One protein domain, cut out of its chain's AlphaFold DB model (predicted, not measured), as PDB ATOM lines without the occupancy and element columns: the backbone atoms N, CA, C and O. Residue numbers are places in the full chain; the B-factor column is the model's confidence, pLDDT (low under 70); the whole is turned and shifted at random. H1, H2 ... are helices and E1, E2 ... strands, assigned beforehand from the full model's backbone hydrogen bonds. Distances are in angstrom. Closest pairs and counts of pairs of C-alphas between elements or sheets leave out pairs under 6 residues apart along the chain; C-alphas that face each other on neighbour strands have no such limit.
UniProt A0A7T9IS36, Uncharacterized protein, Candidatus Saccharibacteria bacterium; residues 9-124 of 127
ATOM      1  N   VAL A   9     -12.614  34.797  72.557       97.31
ATOM      2  CA  VAL A   9     -11.531  33.876  72.916       97.31
ATOM      3  C   VAL A   9     -11.436  33.756  74.439       97.31
ATOM      4  O   VAL A   9     -11.641  34.735  75.157       97.31
ATOM      5  N   SER A  10     -11.136  32.555  74.943       97.12
ATOM      6  CA  SER A  10     -10.898  32.293  76.369       97.12
ATOM      7  C   SER A  10      -9.405  32.150  76.654       97.12
ATOM      8  O   SER A  10      -8.710  31.411  75.957       97.12
ATOM      9  N   PHE A  11      -8.927  32.820  77.702       96.12
ATOM     10  CA  PHE A  11      -7.537  32.770  78.166       96.12
ATOM     11  C   PHE A  11      -7.414  32.130  79.560       96.12
ATOM     12  O   PHE A  11      -6.579  32.525  80.373       96.12
ATOM     13  N   GLY A  12      -8.255  31.132  79.846       95.62
ATOM     14  CA  GLY A  12      -8.241  30.418  81.124       95.62
ATOM     15  C   GLY A  12      -8.612  31.342  82.285       95.62
ATOM     16  O   GLY A  12      -9.680  31.948  82.270       95.62
ATOM     17  N   GLU A  13      -7.722  31.473  83.271       96.31
ATOM     18  CA  GLU A  13      -7.924  32.323  84.457       96.31
ATOM     19  C   GLU A  13      -8.078  33.816  84.124       96.31
ATOM     20  O   GLU A  13      -8.674  34.558  84.901       96.31
ATOM     21  N   LEU A  14      -7.594  34.259  82.955       95.88
ATOM     22  CA  LEU A  14      -7.754  35.642  82.487       95.88
ATOM     23  C   LEU A  14      -9.165  35.933  81.945       95.88
ATOM     24  O   LEU A  14      -9.496  37.086  81.684       95.88
ATOM     25  N   GLY A  15     -10.009  34.908  81.791       97.25
ATOM     26  CA  GLY A  15     -11.398  35.041  81.359       97.25
ATOM     27  C   GLY A  15     -11.596  35.048  79.840       97.25
ATOM     28  O   GLY A  15     -10.713  34.677  79.061       97.25
ATOM     29  N   THR A  16     -12.803  35.440  79.429       97.81
ATOM     30  CA  THR A  16     -13.242  35.487  78.027       97.81
ATOM     31  C   THR A  16     -13.268  36.919  77.519       97.81
ATOM     32  O   THR A  16     -13.836  37.803  78.156       97.81
ATOM     33  N   TYR A  17     -12.700  37.129  76.338       97.69
ATOM     34  CA  TYR A  17     -12.624  38.430  75.687       97.69
ATOM     35  C   TYR A  17     -13.397  38.390  74.380       97.69
ATOM     36  O   TYR A  17     -13.179  37.506  73.551       97.69
ATOM     37  N   ALA A  18     -14.295  39.355  74.205       97.25
ATOM     38  CA  ALA A  18     -15.067  39.507  72.985       97.25
ATOM     39  C   ALA A  18     -14.229  40.149  71.874       97.25
ATOM     40  O   ALA A  18     -13.347  40.982  72.112       97.25
ATOM     41  N   ASN A  19     -14.540  39.779  70.641       97.38
ATOM     42  CA  ASN A  19     -14.034  40.450  69.465       97.38
ATOM     43  C   ASN A  19     -14.689  41.831  69.355       97.38
ATOM     44  O   ASN A  19     -15.905  41.970  69.415       97.38
ATOM     45  N   TYR A  20     -13.868  42.860  69.167       97.38
ATOM     46  CA  TYR A  20     -14.353  44.227  68.993       97.38
ATOM     47  C   TYR A  20     -15.049  44.449  67.646       97.38
ATOM     48  O   TYR A  20     -15.737  45.453  67.486       97.38
ATOM     49  N   ASN A  21     -14.844  43.567  66.661       97.62
ATOM     50  CA  ASN A  21     -15.590  43.617  65.413       97.62
ATOM     51  C   ASN A  21     -17.004  43.066  65.638       97.62
ATOM     52  O   ASN A  21     -17.247  41.874  65.464       97.62
ATOM     53  N   THR A  22     -17.937  43.940  66.003       97.50
ATOM     54  CA  THR A  22     -19.342  43.559  66.217       97.50
ATOM     55  C   THR A  22     -20.096  43.263  64.918       97.50
ATOM     56  O   THR A  22     -21.247  42.854  64.984       97.50
ATOM     57  N   ALA A  23     -19.461  43.451  63.755       97.06
ATOM     58  CA  ALA A  23     -20.036  43.139  62.447       97.06
ATOM     59  C   ALA A  23     -19.838  41.675  62.028       97.06
ATOM     60  O   ALA A  23     -20.297  41.274  60.962       97.06
ATOM     61  N   LEU A  24     -19.100  40.871  62.804       97.19
ATOM     62  CA  LEU A  24     -18.897  39.460  62.478       97.19
ATOM     63  C   LEU A  24     -20.240  38.737  62.318       97.19
ATOM     64  O   LEU A  24     -21.110  38.831  63.174       97.19
ATOM     65  N   GLY A  25     -20.397  38.023  61.203       93.06
ATOM     66  CA  GLY A  25     -21.637  37.336  60.840       93.06
ATOM     67  C   GLY A  25     -22.668  38.221  60.130       93.06
ATOM     68  O   GLY A  25     -23.531  37.689  59.431       93.06
ATOM     69  N   ASN A  26     -22.554  39.550  60.206       93.25
ATOM     70  CA  ASN A  26     -23.477  40.473  59.547       93.25
ATOM     71  C   ASN A  26     -23.062  40.715  58.098       93.25
ATOM     72  O   ASN A  26     -21.893  40.948  57.797       93.25
ATOM     73  N   HIS A  27     -24.031  40.671  57.179       87.88
ATOM     74  CA  HIS A  27     -23.819  40.942  55.750       87.88
ATOM     75  C   HIS A  27     -22.691  40.114  55.093       87.88
ATOM     76  O   HIS A  27     -22.186  40.481  54.038       87.88
ATOM     77  N   GLY A  28     -22.301  38.984  55.696       94.44
ATOM     78  CA  GLY A  28     -21.192  38.145  55.232       94.44
ATOM     79  C   GLY A  28     -19.810  38.546  55.760       94.44
ATOM     80  O   GLY A  28     -18.833  37.882  55.413       94.44
ATOM     81  N   ILE A  29     -19.697  39.583  56.602       97.69
ATOM     82  CA  ILE A  29     -18.434  39.987  57.232       97.69
ATOM     83  C   ILE A  29     -17.919  38.861  58.132       97.69
ATOM     84  O   ILE A  29     -18.619  38.356  59.008       97.69
ATOM     85  N   ASN A  30     -16.663  38.471  57.929       97.06
ATOM     86  CA  ASN A  30     -16.036  37.339  58.616       97.06
ATOM     87  C   ASN A  30     -14.639  37.670  59.187       97.06
ATOM     88  O   ASN A  30     -13.914  36.775  59.623       97.06
ATOM     89  N   GLY A  31     -14.255  38.949  59.198       96.00
ATOM     90  CA  GLY A  31     -12.970  39.471  59.672       96.00
ATOM     91  C   GLY A  31     -12.903  40.998  59.499       96.00
ATOM     92  O   GLY A  31     -13.899  41.614  59.141       96.00
ATOM     93  N   LEU A  32     -11.781  41.686  59.720       95.88
ATOM     94  CA  LEU A  32     -10.450  41.180  60.062       95.88
ATOM     95  C   LEU A  32      -9.883  41.906  61.290       95.88
ATOM     96  O   LEU A  32      -9.403  41.240  62.210       95.88
ATOM     97  N   LYS A  33      -9.957  43.243  61.355       97.62
ATOM     98  CA  LYS A  33      -9.445  43.992  62.511       97.62
ATOM     99  C   LYS A  33     -10.047  45.387  62.674       97.62
ATOM    100  O   LYS A  33     -10.054  46.187  61.745       97.62
ATOM    101  N   THR A  34     -10.423  45.703  63.912       98.00
ATOM    102  CA  THR A  34     -10.777  47.053  64.371       98.00
ATOM    103  C   THR A  34      -9.551  47.875  64.781       98.00
ATOM    104  O   THR A  34      -8.588  47.336  65.332       98.00
ATOM    105  N   GLY A  35      -9.584  49.189  64.586       97.25
ATOM    106  CA  GLY A  35      -8.595  50.133  65.114       97.25
ATOM    107  C   GLY A  35      -9.300  51.334  65.734       97.25
ATOM    108  O   GLY A  35     -10.227  51.868  65.138       97.25
ATOM    109  N   ASN A  36      -8.910  51.731  66.944       97.38
ATOM    110  CA  ASN A  36      -9.491  52.890  67.618       97.38
ATOM    111  C   ASN A  36      -8.539  53.399  68.709       97.38
ATOM    112  O   ASN A  36      -8.170  52.629  69.597       97.38
ATOM    113  N   ASN A  37      -8.141  54.667  68.645       94.69
ATOM    114  CA  ASN A  37      -7.438  55.382  69.716       94.69
ATOM    115  C   ASN A  37      -7.757  56.884  69.653       94.69
ATOM    116  O   ASN A  37      -8.375  57.339  68.693       94.69
ATOM    117  N   ASP A  38      -7.328  57.644  70.660       94.12
ATOM    118  CA  ASP A  38      -7.672  59.066  70.801       94.12
ATOM    119  C   ASP A  38      -7.190  59.925  69.621       94.12
ATOM    120  O   ASP A  38      -7.853  60.887  69.242       94.12
ATOM    121  N   GLN A  39      -6.053  59.577  69.011       94.94
ATOM    122  CA  GLN A  39      -5.520  60.292  67.848       94.94
ATOM    123  C   GLN A  39      -6.117  59.817  66.513       94.94
ATOM    124  O   GLN A  39      -6.056  60.545  65.526       94.94
ATOM    125  N   ASN A  40      -6.655  58.597  66.464       92.69
ATOM    126  CA  ASN A  40      -7.171  57.938  65.265       92.69
ATOM    127  C   ASN A  40      -8.455  57.177  65.629       92.69
ATOM    128  O   ASN A  40      -8.423  55.954  65.846       92.69
ATOM    129  N   PRO A  41      -9.587  57.886  65.742       92.31
ATOM    130  CA  PRO A  41     -10.856  57.238  66.003       92.31
ATOM    131  C   PRO A  41     -11.285  56.421  64.780       92.31
ATOM    132  O   PRO A  41     -11.025  56.791  63.635       92.31
ATOM    133  N   GLY A  42     -11.928  55.285  65.048       97.69
ATOM    134  CA  GLY A  42     -12.730  54.557  64.073       97.69
ATOM    135  C   GLY A  42     -12.012  54.041  62.827       97.69
ATOM    136  O   GLY A  42     -11.948  54.709  61.793       97.69
ATOM    137  N   ALA A  43     -11.598  52.778  62.872       98.38
ATOM    138  CA  ALA A  43     -11.180  52.031  61.698       98.38
ATOM    139  C   ALA A  43     -11.652  50.572  61.742       98.38
ATOM    140  O   ALA A  43     -11.673  49.939  62.803       98.38
ATOM    141  N   LEU A  44     -11.960  50.024  60.569       98.56
ATOM    142  CA  LEU A  44     -12.213  48.603  60.360       98.56
ATOM    143  C   LEU A  44     -11.627  48.167  59.012       98.56
ATOM    144  O   LEU A  44     -12.074  48.616  57.962       98.56
ATOM    145  N   LEU A  45     -10.652  47.257  59.057       98.31
ATOM    146  CA  LEU A  45     -10.252  46.423  57.923       98.31
ATOM    147  C   LEU A  45     -11.104  45.153  57.964       98.31
ATOM    148  O   LEU A  45     -11.035  44.404  58.946       98.31
ATOM    149  N   PHE A  46     -11.883  44.895  56.920       98.19
ATOM    150  CA  PHE A  46     -12.824  43.783  56.886       98.19
ATOM    151  C   PHE A  46     -12.638  42.870  55.680       98.19
ATOM    152  O   PHE A  46     -12.141  43.265  54.624       98.19
ATOM    153  N   THR A  47     -13.090  41.634  55.865       97.94
ATOM    154  CA  THR A  47     -13.350  40.669  54.801       97.94
ATOM    155  C   THR A  47     -14.815  40.270  54.870       97.94
ATOM    156  O   THR A  47     -15.353  40.131  55.973       97.94
ATOM    157  N   ALA A  48     -15.459  40.100  53.719       97.25
ATOM    158  CA  ALA A  48     -16.844  39.669  53.621       97.25
ATOM    159  C   ALA A  48     -17.053  38.717  52.441       97.25
ATOM    160  O   ALA A  48     -16.506  38.929  51.359       97.25
ATOM    161  N   ASP A  49     -17.888  37.708  52.651       95.50
ATOM    162  CA  ASP A  49     -18.312  36.765  51.619       95.50
ATOM    163  C   ASP A  49     -19.746  37.131  51.213       95.50
ATOM    164  O   ASP A  49     -20.693  36.913  51.969       95.50
ATOM    165  N   ILE A  50     -19.914  37.729  50.031       92.94
ATOM    166  CA  ILE A  50     -21.192  38.293  49.585       92.94
ATOM    167  C   ILE A  50     -21.833  37.369  48.543       92.94
ATOM    168  O   ILE A  50     -21.325  37.264  47.422       92.94
ATOM    169  N   PRO A  51     -22.957  36.703  48.852       88.00
ATOM    170  CA  PRO A  51     -23.649  35.877  47.874       88.00
ATOM    171  C   PRO A  51     -24.279  36.753  46.776       88.00
ATOM    172  O   PRO A  51     -25.098  37.628  47.047       88.00
ATOM    173  N   THR A  52     -23.915  36.496  45.519       80.94
ATOM    174  CA  THR A  52     -24.463  37.141  44.314       80.94
ATOM    175  C   THR A  52     -24.910  36.063  43.320       80.94
ATOM    176  O   THR A  52     -24.122  35.482  42.570       80.94
ATOM    177  N   GLY A  53     -26.204  35.728  43.350       77.50
ATOM    178  CA  GLY A  53     -26.750  34.624  42.555       77.50
ATOM    179  C   GLY A  53     -26.092  33.286  42.913       77.50
ATOM    180  O   GLY A  53     -26.137  32.866  44.065       77.50
ATOM    181  N   ASN A  54     -25.456  32.637  41.932       79.38
ATOM    182  CA  ASN A  54     -24.782  31.340  42.103       79.38
ATOM    183  C   ASN A  54     -23.291  31.466  42.458       79.38
ATOM    184  O   ASN A  54     -22.558  30.476  42.427       79.38
ATOM    185  N   THR A  55     -22.823  32.680  42.736       84.19
ATOM    186  CA  THR A  55     -21.416  32.969  43.020       84.19
ATOM    187  C   THR A  55     -21.279  33.762  44.307       84.19
ATOM    188  O   THR A  55     -22.204  34.459  44.715       84.19
ATOM    189  N   THR A  56     -20.107  33.693  44.928       88.94
ATOM    190  CA  THR A  56     -19.778  34.506  46.099       88.94
ATOM    191  C   THR A  56     -18.701  35.510  45.716       88.94
ATOM    192  O   THR A  56     -17.641  35.126  45.214       88.94
ATOM    193  N   VAL A  57     -18.967  36.794  45.946       89.81
ATOM    194  CA  VAL A  57     -17.965  37.856  45.850       89.81
ATOM    195  C   VAL A  57     -17.202  37.896  47.168       89.81
ATOM    196  O   VAL A  57     -17.772  38.210  48.209       89.81
ATOM    197  N   GLN A  58     -15.905  37.605  47.106       92.69
ATOM    198  CA  GLN A  58     -14.993  37.774  48.234       92.69
ATOM    199  C   GLN A  58     -14.530  39.232  48.267       92.69
ATOM    200  O   GLN A  58     -13.716  39.648  47.438       92.69
ATOM    201  N   LEU A  59     -15.066  40.013  49.199       94.62
ATOM    202  CA  LEU A  59     -14.742  41.424  49.363       94.62
ATOM    203  C   LEU A  59     -13.723  41.613  50.487       94.62
ATOM    204  O   LEU A  59     -13.911  41.126  51.598       94.62
ATOM    205  N   THR A  60     -12.685  42.399  50.216       97.06
ATOM    206  CA  THR A  60     -11.800  42.968  51.236       97.06
ATOM    207  C   THR A  60     -11.925  44.480  51.162       97.06
ATOM    208  O   THR A  60     -11.770  45.053  50.083       97.06
ATOM    209  N   GLY A  61     -12.199  45.130  52.288       97.44
ATOM    210  CA  GLY A  61     -12.402  46.574  52.345       97.44
ATOM    211  C   GLY A  61     -11.854  47.189  53.623       97.44
ATOM    212  O   GLY A  61     -11.491  46.486  54.566       97.44
ATOM    213  N   SER A  62     -11.762  48.516  53.642       98.00
ATOM    214  CA  SER A  62     -11.290  49.270  54.799       98.00
ATOM    215  C   SER A  62     -12.066  50.572  54.940       98.00
ATOM    216  O   SER A  62     -12.194  51.321  53.972       98.00
ATOM    217  N   VAL A  63     -12.541  50.848  56.151       98.25
ATOM    218  CA  VAL A  63     -13.024  52.167  56.570       98.25
ATOM    219  C   VAL A  63     -12.034  52.716  57.587       98.25
ATOM    220  O   VAL A  63     -11.668  52.022  58.535       98.25
ATOM    221  N   MET A  64     -11.581  53.952  57.391       97.44
ATOM    222  CA  MET A  64     -10.590  54.608  58.248       97.44
ATOM    223  C   MET A  64     -11.006  56.048  58.540       97.44
ATOM    224  O   MET A  64     -11.621  56.691  57.692       97.44
ATOM    225  N   GLY A  65     -10.629  56.562  59.712       96.69
ATOM    226  CA  GLY A  65     -10.869  57.957  60.090       96.69
ATOM    227  C   GLY A  65     -12.339  58.278  60.358       96.69
ATOM    228  O   GLY A  65     -12.756  59.422  60.178       96.69
ATOM    229  N   ALA A  66     -13.135  57.281  60.749       97.88
ATOM    230  CA  ALA A  66     -14.507  57.519  61.179       97.88
ATOM    231  C   ALA A  66     -14.525  58.207  62.555       97.88
ATOM    232  O   ALA A  66     -13.582  58.109  63.334       97.88
ATOM    233  N   SER A  67     -15.627  58.871  62.904       97.38
ATOM    234  CA  SER A  67     -15.743  59.578  64.191       97.38
ATOM    235  C   SER A  67     -15.676  58.658  65.418       97.38
ATOM    236  O   SER A  67     -15.403  59.122  66.523       97.38
ATOM    237  N   SER A  68     -15.941  57.361  65.244       97.81
ATOM    238  CA  SER A  68     -15.873  56.342  66.287       97.81
ATOM    239  C   SER A  68     -15.705  54.949  65.680       97.81
ATOM    240  O   SER A  68     -15.939  54.741  64.486       97.81
ATOM    241  N   LEU A  69     -15.346  53.962  66.507       98.06
ATOM    242  CA  LEU A  69     -15.331  52.561  66.082       98.06
ATOM    243  C   LEU A  69     -16.705  52.078  65.599       98.06
ATOM    244  O   LEU A  69     -16.777  51.391  64.585       98.06
ATOM    245  N   ALA A  70     -17.784  52.473  66.279       98.06
ATOM    246  CA  ALA A  70     -19.141  52.118  65.871       98.06
ATOM    247  C   ALA A  70     -19.473  52.677  64.477       98.06
ATOM    248  O   ALA A  70     -19.980  51.943  63.636       98.06
ATOM    249  N   ALA A  71     -19.089  53.926  64.196       98.38
ATOM    250  CA  ALA A  71     -19.285  54.535  62.882       98.38
ATOM    251  C   ALA A  71     -18.465  53.833  61.783       98.38
ATOM    252  O   ALA A  71     -18.953  53.659  60.669       98.38
ATOM    253  N   ALA A  72     -17.235  53.393  62.079       98.44
ATOM    254  CA  ALA A  72     -16.440  52.613  61.124       98.44
ATOM    255  C   ALA A  72     -17.075  51.246  60.816       98.44
ATOM    256  O   ALA A  72     -17.043  50.795  59.668       98.44
ATOM    257  N   ILE A  73     -17.651  50.599  61.833       98.38
ATOM    258  CA  ILE A  73     -18.355  49.320  61.705       98.38
ATOM    259  C   ILE A  73     -19.618  49.487  60.852       98.38
ATOM    260  O   ILE A  73     -19.747  48.804  59.839       98.38
ATOM    261  N   GLU A  74     -20.482  50.445  61.191       98.25
ATOM    262  CA  GLU A  74     -21.721  50.732  60.454       98.25
ATOM    263  C   GLU A  74     -21.438  51.074  58.982       98.25
ATOM    264  O   GLU A  74     -22.052  50.523  58.067       98.25
ATOM    265  N   ALA A  75     -20.443  51.929  58.723       98.25
ATOM    266  CA  ALA A  75     -20.042  52.269  57.361       98.25
ATOM    267  C   ALA A  75     -19.504  51.055  56.580       98.25
ATOM    268  O   ALA A  75     -19.731  50.948  55.375       98.25
ATOM    269  N   SER A  76     -18.813  50.127  57.248       98.31
ATOM    270  CA  SER A  76     -18.335  48.892  56.614       98.31
ATOM    271  C   SER A  76     -19.491  47.964  56.245       98.31
ATOM    272  O   SER A  76     -19.521  47.455  55.126       98.31
ATOM    273  N   GLU A  77     -20.475  47.789  57.131       97.81
ATOM    274  CA  GLU A  77     -21.699  47.030  56.838       97.81
ATOM    275  C   GLU A  77     -22.461  47.643  55.653       97.81
ATOM    276  O   GLU A  77     -22.858  46.924  54.732       97.81
ATOM    277  N   ALA A  78     -22.574  48.974  55.606       97.06
ATOM    278  CA  ALA A  78     -23.197  49.690  54.494       97.06
ATOM    279  C   ALA A  78     -22.442  49.504  53.163       97.06
ATOM    280  O   ALA A  78     -23.074  49.320  52.118       97.06
ATOM    281  N   LEU A  79     -21.104  49.510  53.180       96.00
ATOM    282  CA  LEU A  79     -20.288  49.231  51.992       96.00
ATOM    283  C   LEU A  79     -20.515  47.808  51.478       96.00
ATOM    284  O   LEU A  79     -20.751  47.627  50.286       96.00
ATOM    285  N   VAL A  80     -20.503  46.813  52.369       96.00
ATOM    286  CA  VAL A  80     -20.751  45.406  52.016       96.00
ATOM    287  C   VAL A  80     -22.156  45.227  51.435       96.00
ATOM    288  O   VAL A  80     -22.317  44.611  50.378       96.00
ATOM    289  N   ALA A  81     -23.170  45.820  52.071       93.56
ATOM    290  CA  ALA A  81     -24.543  45.796  51.576       93.56
ATOM    291  C   ALA A  81     -24.660  46.450  50.187       93.56
ATOM    292  O   ALA A  81     -25.264  45.875  49.278       93.56
ATOM    293  N   SER A  82     -24.026  47.610  49.991       92.56
ATOM    294  CA  SER A  82     -23.972  48.288  48.692       92.56
ATOM    295  C   SER A  82     -23.298  47.422  47.627       92.56
ATOM    296  O   SER A  82     -23.804  47.330  46.507       92.56
ATOM    297  N   THR A  83     -22.205  46.731  47.958       90.94
ATOM    298  CA  THR A  83     -21.550  45.816  47.019       90.94
ATOM    299  C   THR A  83     -22.481  44.680  46.596       90.94
ATOM    300  O   THR A  83     -22.604  44.419  45.402       90.94
ATOM    301  N   GLY A  84     -23.196  44.046  47.531       88.88
ATOM    302  CA  GLY A  84     -24.132  42.961  47.204       88.88
ATOM    303  C   GLY A  84     -25.312  43.387  46.326       88.88
ATOM    304  O   GLY A  84     -25.779  42.605  45.492       88.88
ATOM    305  N   LEU A  85     -25.767  44.633  46.474       89.69
ATOM    306  CA  LEU A  85     -26.846  45.203  45.664       89.69
ATOM    307  C   LEU A  85     -26.378  45.643  44.277       89.69
ATOM    308  O   LEU A  85     -27.124  45.499  43.310       89.69
ATOM    309  N   ASN A  86     -25.166  46.188  44.180       90.44
ATOM    310  CA  ASN A  86     -24.723  46.917  42.994       90.44
ATOM    311  C   ASN A  86     -23.691  46.176  42.150       90.44
ATOM    312  O   ASN A  86     -23.358  46.670  41.081       90.44
ATOM    313  N   PHE A  87     -23.194  45.018  42.583       88.69
ATOM    314  CA  PHE A  87     -22.246  44.221  41.808       88.69
ATOM    315  C   PHE A  87     -22.783  42.820  41.521       88.69
ATOM    316  O   PHE A  87     -23.670  42.294  42.207       88.69
ATOM    317  N   GLU A  88     -22.254  42.225  40.462       87.69
ATOM    318  CA  GLU A  88     -22.494  40.842  40.075       87.69
ATOM    319  C   GLU A  88     -21.232  40.219  39.473       87.69
ATOM    320  O   GLU A  88     -20.362  40.915  38.948       87.69
ATOM    321  N   VAL A  89     -21.129  38.892  39.538       87.88
ATOM    322  CA  VAL A  89     -20.060  38.150  38.867       87.88
ATOM    323  C   VAL A  89     -20.555  37.687  37.502       87.88
ATOM    324  O   VAL A  89     -21.415  36.812  37.398       87.88
ATOM    325  N   VAL A  90     -19.979  38.250  36.443       89.44
ATOM    326  CA  VAL A  90     -20.304  37.928  35.053       89.44
ATOM    327  C   VAL A  90     -19.257  36.963  34.488       89.44
ATOM    328  O   VAL A  90     -18.070  37.306  34.446       89.44
ATOM    329  N   PRO A  91     -19.643  35.762  34.017       89.56
ATOM    330  CA  PRO A  91     -18.719  34.871  33.325       89.56
ATOM    331  C   PRO A  91     -18.300  35.508  31.996       89.56
ATOM    332  O   PRO A  91     -19.125  35.755  31.120       89.56
ATOM    333  N   TYR A  92     -17.005  35.772  31.843       91.25
ATOM    334  CA  TYR A  92     -16.450  36.471  30.686       91.25
ATOM    335  C   TYR A  92     -15.845  35.510  29.661       91.25
ATOM    336  O   TYR A  92     -16.052  35.669  28.457       91.25
ATOM    337  N   THR A  93     -15.134  34.476  30.124       94.88
ATOM    338  CA  THR A  93     -14.674  33.393  29.249       94.88
ATOM    339  C   THR A  93     -14.846  32.014  29.860       94.88
ATOM    340  O   THR A  93     -14.830  31.854  31.079       94.88
ATOM    341  N   GLN A  94     -14.916  31.001  29.001       95.56
ATOM    342  CA  GLN A  94     -14.825  29.581  29.355       95.56
ATOM    343  C   GLN A  94     -13.546  28.962  28.771       95.56
ATOM    344  O   GLN A  94     -13.017  29.506  27.801       95.56
ATOM    345  N   PRO A  95     -13.025  27.840  29.304       97.06
ATOM    346  CA  PRO A  95     -11.865  27.163  28.724       97.06
ATOM    347  C   PRO A  95     -12.106  26.754  27.261       97.06
ATOM    348  O   PRO A  95     -13.151  26.204  26.924       97.06
ATOM    349  N   GLY A  96     -11.135  27.006  26.381       96.81
ATOM    350  CA  GLY A  96     -11.191  26.620  24.967       96.81
ATOM    351  C   GLY A  96     -12.018  27.542  24.060       96.81
ATOM    352  O   GLY A  96     -12.025  27.336  22.838       96.81
ATOM    353  N   GLN A  97     -12.667  28.566  24.621       97.62
ATOM    354  CA  GLN A  97     -13.425  29.570  23.878       97.62
ATOM    355  C   GLN A  97     -12.521  30.296  22.877       97.62
ATOM    356  O   GLN A  97     -11.443  30.775  23.229       97.62
ATOM    357  N   VAL A  98     -12.960  30.379  21.618       97.25
ATOM    358  CA  VAL A  98     -12.255  31.146  20.582       97.25
ATOM    359  C   VAL A  98     -12.508  32.629  20.818       97.25
ATOM    360  O   VAL A  98     -13.655  33.063  20.829       97.25
ATOM    361  N   VAL A  99     -11.437  33.399  20.988       96.31
ATOM    362  CA  VAL A  99     -11.491  34.853  21.237       96.31
ATOM    363  C   VAL A  99     -10.879  35.673  20.105       96.31
ATOM    364  O   VAL A  99     -10.886  36.898  20.139       96.31
ATOM    365  N   GLY A 100     -10.345  35.009  19.083       96.81
ATOM    366  CA  GLY A 100      -9.771  35.670  17.923       96.81
ATOM    367  C   GLY A 100      -9.065  34.694  16.995       96.81
ATOM    368  O   GLY A 100      -9.144  33.475  17.160       96.81
ATOM    369  N   VAL A 101      -8.349  35.246  16.018       97.69
ATOM    370  CA  VAL A 101      -7.558  34.489  15.046       97.69
ATOM    371  C   VAL A 101      -6.193  35.148  14.919       97.69
ATOM    372  O   VAL A 101      -6.104  36.335  14.606       97.69
ATOM    373  N   ALA A 102      -5.131  34.378  15.138       97.00
ATOM    374  CA  ALA A 102      -3.772  34.807  14.846       97.00
ATOM    375  C   ALA A 102      -3.466  34.511  13.375       97.00
ATOM    376  O   ALA A 102      -3.749  33.412  12.891       97.00
ATOM    377  N   ARG A 103      -2.899  35.488  12.665       97.81
ATOM    378  CA  ARG A 103      -2.467  35.355  11.268       97.81
ATOM    379  C   ARG A 103      -0.968  35.587  11.181       97.81
ATOM    380  O   ARG A 103      -0.462  36.546  11.761       97.81
ATOM    381  N   THR A 104      -0.264  34.715  10.469       96.44
ATOM    382  CA  THR A 104       1.151  34.929  10.157       96.44
ATOM    383  C   THR A 104       1.278  35.846   8.943       96.44
ATOM    384  O   THR A 104       0.364  35.936   8.121       96.44
ATOM    385  N   ALA A 105       2.432  36.502   8.794       95.75
ATOM    386  CA  ALA A 105       2.714  37.365   7.643       95.75
ATOM    387  C   ALA A 105       2.652  36.619   6.294       95.75
ATOM    388  O   ALA A 105       2.455  37.237   5.254       95.75
ATOM    389  N   TRP A 106       2.789  35.291   6.320       93.75
ATOM    390  CA  TRP A 106       2.828  34.424   5.141       93.75
ATOM    391  C   TRP A 106       1.512  33.667   4.890       93.75
ATOM    392  O   TRP A 106       1.487  32.722   4.110       93.75
ATOM    393  N   GLY A 107       0.415  34.074   5.541       94.56
ATOM    394  CA  GLY A 107      -0.946  33.637   5.199       94.56
ATOM    395  C   GLY A 107      -1.525  32.483   6.026       94.56
ATOM    396  O   GLY A 107      -2.718  32.205   5.906       94.56
ATOM    397  N   SER A 108      -0.752  31.843   6.909       97.69
ATOM    398  CA  SER A 108      -1.294  30.832   7.832       97.69
ATOM    399  C   SER A 108      -2.158  31.485   8.912       97.69
ATOM    400  O   SER A 108      -1.869  32.593   9.367       97.69
ATOM    401  N   SER A 109      -3.199  30.787   9.375       97.44
ATOM    402  CA  SER A 109      -4.035  31.266  10.480       97.44
ATOM    403  C   SER A 109      -4.388  30.167  11.475       97.44
ATOM    404  O   SER A 109      -4.457  28.993  11.115       97.44
ATOM    405  N   THR A 110      -4.586  30.549  12.737       97.75
ATOM    406  CA  THR A 110      -4.997  29.639  13.815       97.75
ATOM    407  C   THR A 110      -5.914  30.360  14.813       97.75
ATOM    408  O   THR A 110      -5.700  31.549  15.078       97.75
ATOM    409  N   PRO A 111      -6.953  29.703  15.362       97.88
ATOM    410  CA  PRO A 111      -7.798  30.307  16.387       97.88
ATOM    411  C   PRO A 111      -7.016  30.542  17.684       97.88
ATOM    412  O   PRO A 111      -6.323  29.655  18.182       97.88
ATOM    413  N   VAL A 112      -7.193  31.722  18.275       97.44
ATOM    414  CA  VAL A 112      -6.735  32.019  19.636       97.44
ATOM    415  C   VAL A 112      -7.810  31.553  20.602       97.44
ATOM    416  O   VAL A 112      -8.972  31.951  20.481       97.44
ATOM    417  N   ARG A 113      -7.426  30.703  21.554       97.69
ATOM    418  CA  ARG A 113      -8.335  30.123  22.542       97.69
ATOM    419  C   ARG A 113      -7.929  30.503  23.952       97.69
ATOM    420  O   ARG A 113      -6.745  30.576  24.273       97.69
ATOM    421  N   THR A 114      -8.921  30.698  24.799       97.50
ATOM    422  CA  THR A 114      -8.733  30.877  26.238       97.50
ATOM    423  C   THR A 114      -8.243  29.578  26.870       97.50
ATOM    424  O   THR A 114      -8.699  28.481  26.541       97.50
ATOM    425  N   ARG A 115      -7.309  29.691  27.817       95.88
ATOM    426  CA  ARG A 115      -6.827  28.533  28.582       95.88
ATOM    427  C   ARG A 115      -7.795  28.129  29.696       95.88
ATOM    428  O   ARG A 115      -7.898  26.950  30.009       95.88
ATOM    429  N   GLY A 116      -8.476  29.097  30.302       94.44
ATOM    430  CA  GLY A 116      -9.316  28.887  31.474       94.44
ATOM    431  C   GLY A 116     -10.575  29.742  31.454       94.44
ATOM    432  O   GLY A 116     -10.794  30.539  30.537       94.44
ATOM    433  N   ALA A 117     -11.398  29.554  32.481       93.75
ATOM    434  CA  ALA A 117     -12.515  30.441  32.737       93.75
ATOM    435  C   ALA A 117     -12.018  31.767  33.326       93.75
ATOM    436  O   ALA A 117     -11.068  31.785  34.109       93.75
ATOM    437  N   LEU A 118     -12.683  32.856  32.961       92.00
ATOM    438  CA  LEU A 118     -12.511  34.173  33.563       92.00
ATOM    439  C   LEU A 118     -13.900  34.692  33.910       92.00
ATOM    440  O   LEU A 118     -14.804  34.608  33.082       92.00
ATOM    441  N   SER A 119     -14.060  35.231  35.113       90.25
ATOM    442  CA  SER A 119     -15.254  35.980  35.501       90.25
ATOM    443  C   SER A 119     -14.846  37.383  35.920       90.25
ATOM    444  O   SER A 119     -13.747  37.577  36.443       90.25
ATOM    445  N   LEU A 120     -15.717  38.349  35.667       89.81
ATOM    446  CA  LEU A 120     -15.540  39.745  36.045       89.81
ATOM    447  C   LEU A 120     -16.541  40.086  37.142       89.81
ATOM    448  O   LEU A 120     -17.694  39.680  37.061       89.81
ATOM    449  N   CYS A 121     -16.105  40.829  38.154       87.88
ATOM    450  CA  CYS A 121     -17.025  41.514  39.052       87.88
ATOM    451  C   CYS A 121     -17.384  42.842  38.380       87.88
ATOM    452  O   CYS A 121     -16.502  43.687  38.215       87.88
ATOM    453  N   ASP A 122     -18.627  42.982  37.931       89.25
ATOM    454  CA  ASP A 122     -19.109  44.161  37.210       89.25
ATOM    455  C   ASP A 122     -20.204  44.867  38.012       89.25
ATOM    456  O   ASP A 122     -20.888  44.255  38.838       89.25
ATOM    457  N   GLY A 123     -20.356  46.168  37.780       88.75
ATOM    458  CA  GLY A 123     -21.472  46.927  38.321       88.75
ATOM    459  C   GLY A 123     -22.762  46.497  37.630       88.75
ATOM    460  O   GLY A 123     -22.844  46.491  36.400       88.75
ATOM    461  N   ARG A 124     -23.798  46.172  38.404       86.19
ATOM    462  CA  ARG A 124     -25.122  45.903  37.850       86.19
ATOM    463  C   ARG A 124     -25.591  47.138  37.101       86.19
ATOM    464  O   ARG A 124     -25.630  48.240  37.653       86.19
TER     465      ARG A 124
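This is residues 9 to 124 of the 127 residues of an uncharacterized protein of Candidatus Saccharibacteria bacterium (UniProt A0A7T9IS36). A three-stranded antiparallel sheet, E2, E3 and E4, with helix H1 over one face makes a two-layered body, and a long thin arm of two hairpin-like strand pairs leads away from it, E5 with E8 nearer the body and E6 with E7 at the far end. Beyond the body's other end, residues 11 to 16 stick out free, of which residue 16 belongs to the short strand E1. The printed part has 116 residues, with one named helix and eight named strands in the order E1 E2 E3 E4 H1 E5 E6 E7 E8, of mixed class. It is extended, with a radius of gyration of the C-alphas of 22.2 A and spans of 77 by 33 by 27 A.

Residues 9 to 10 pair antiparallel with residues 16 to 17 of E1, residues 16 to 18, which pairs with no named strand. E2, residues 29 to 37, E3, residues 40 to 52, and E4, residues 55 to 63, form a meander, each strand the antiparallel neighbour of the one before. In the hairpin of E2 and E3, N 35 and O 43 are 2.8 A apart, within hydrogen-bond range; in the hairpin of E3 and E4, N 48 and O 59 are 2.8 A apart, also within range. The sheet is twisted, with C-alphas up to 4.2 A off its best plane; E2 bends by 61 degrees at residue 32 and E3 by 52 degrees at residue 49. H1, residues 69 to 86, is on this sheet; the closest C-alphas of E3 and H1, those of Gly 42 and Leu 69, are 3.8 A apart. In H1 every O i to N i+4 pair is within hydrogen-bond range. E5, residues 87 to 93, and E8, residues 118 to 123, are antiparallel neighbours at 149 degrees, with N 90 and O 120 2.8 A apart. The closest C-alphas of E3 and E5, those of Thr 52 and Glu 88, are 6.0 A apart. E6, residues 98 to 103, and E7, residues 109 to 113, form a hairpin, with N 102 and O 110 2.9 A apart; E6 and H1 are apart.

E1 begins at C-alpha 16, (-13.242, 35.487, 78.027). E2 is 22.7 A long from first to last C-alpha, E3 34.2 A, E4 25.0 A and H1 25.6 A. E5 measures 18.2 A and E8 16.3 A. E7 begins at C-alpha 109, (-4.035, 31.266, 10.480), and E8 ends at C-alpha 123, (-21.472, 46.927, 38.321).

The C-alphas farthest apart, those of Glu 13 and Trp 106, are 80.1 A apart. The printed part has no cut. The link from E1 to E2, 10 residues, is short; the other links are tight. The mean pLDDT of the printed part is 94.7, and no printed residue is under 70.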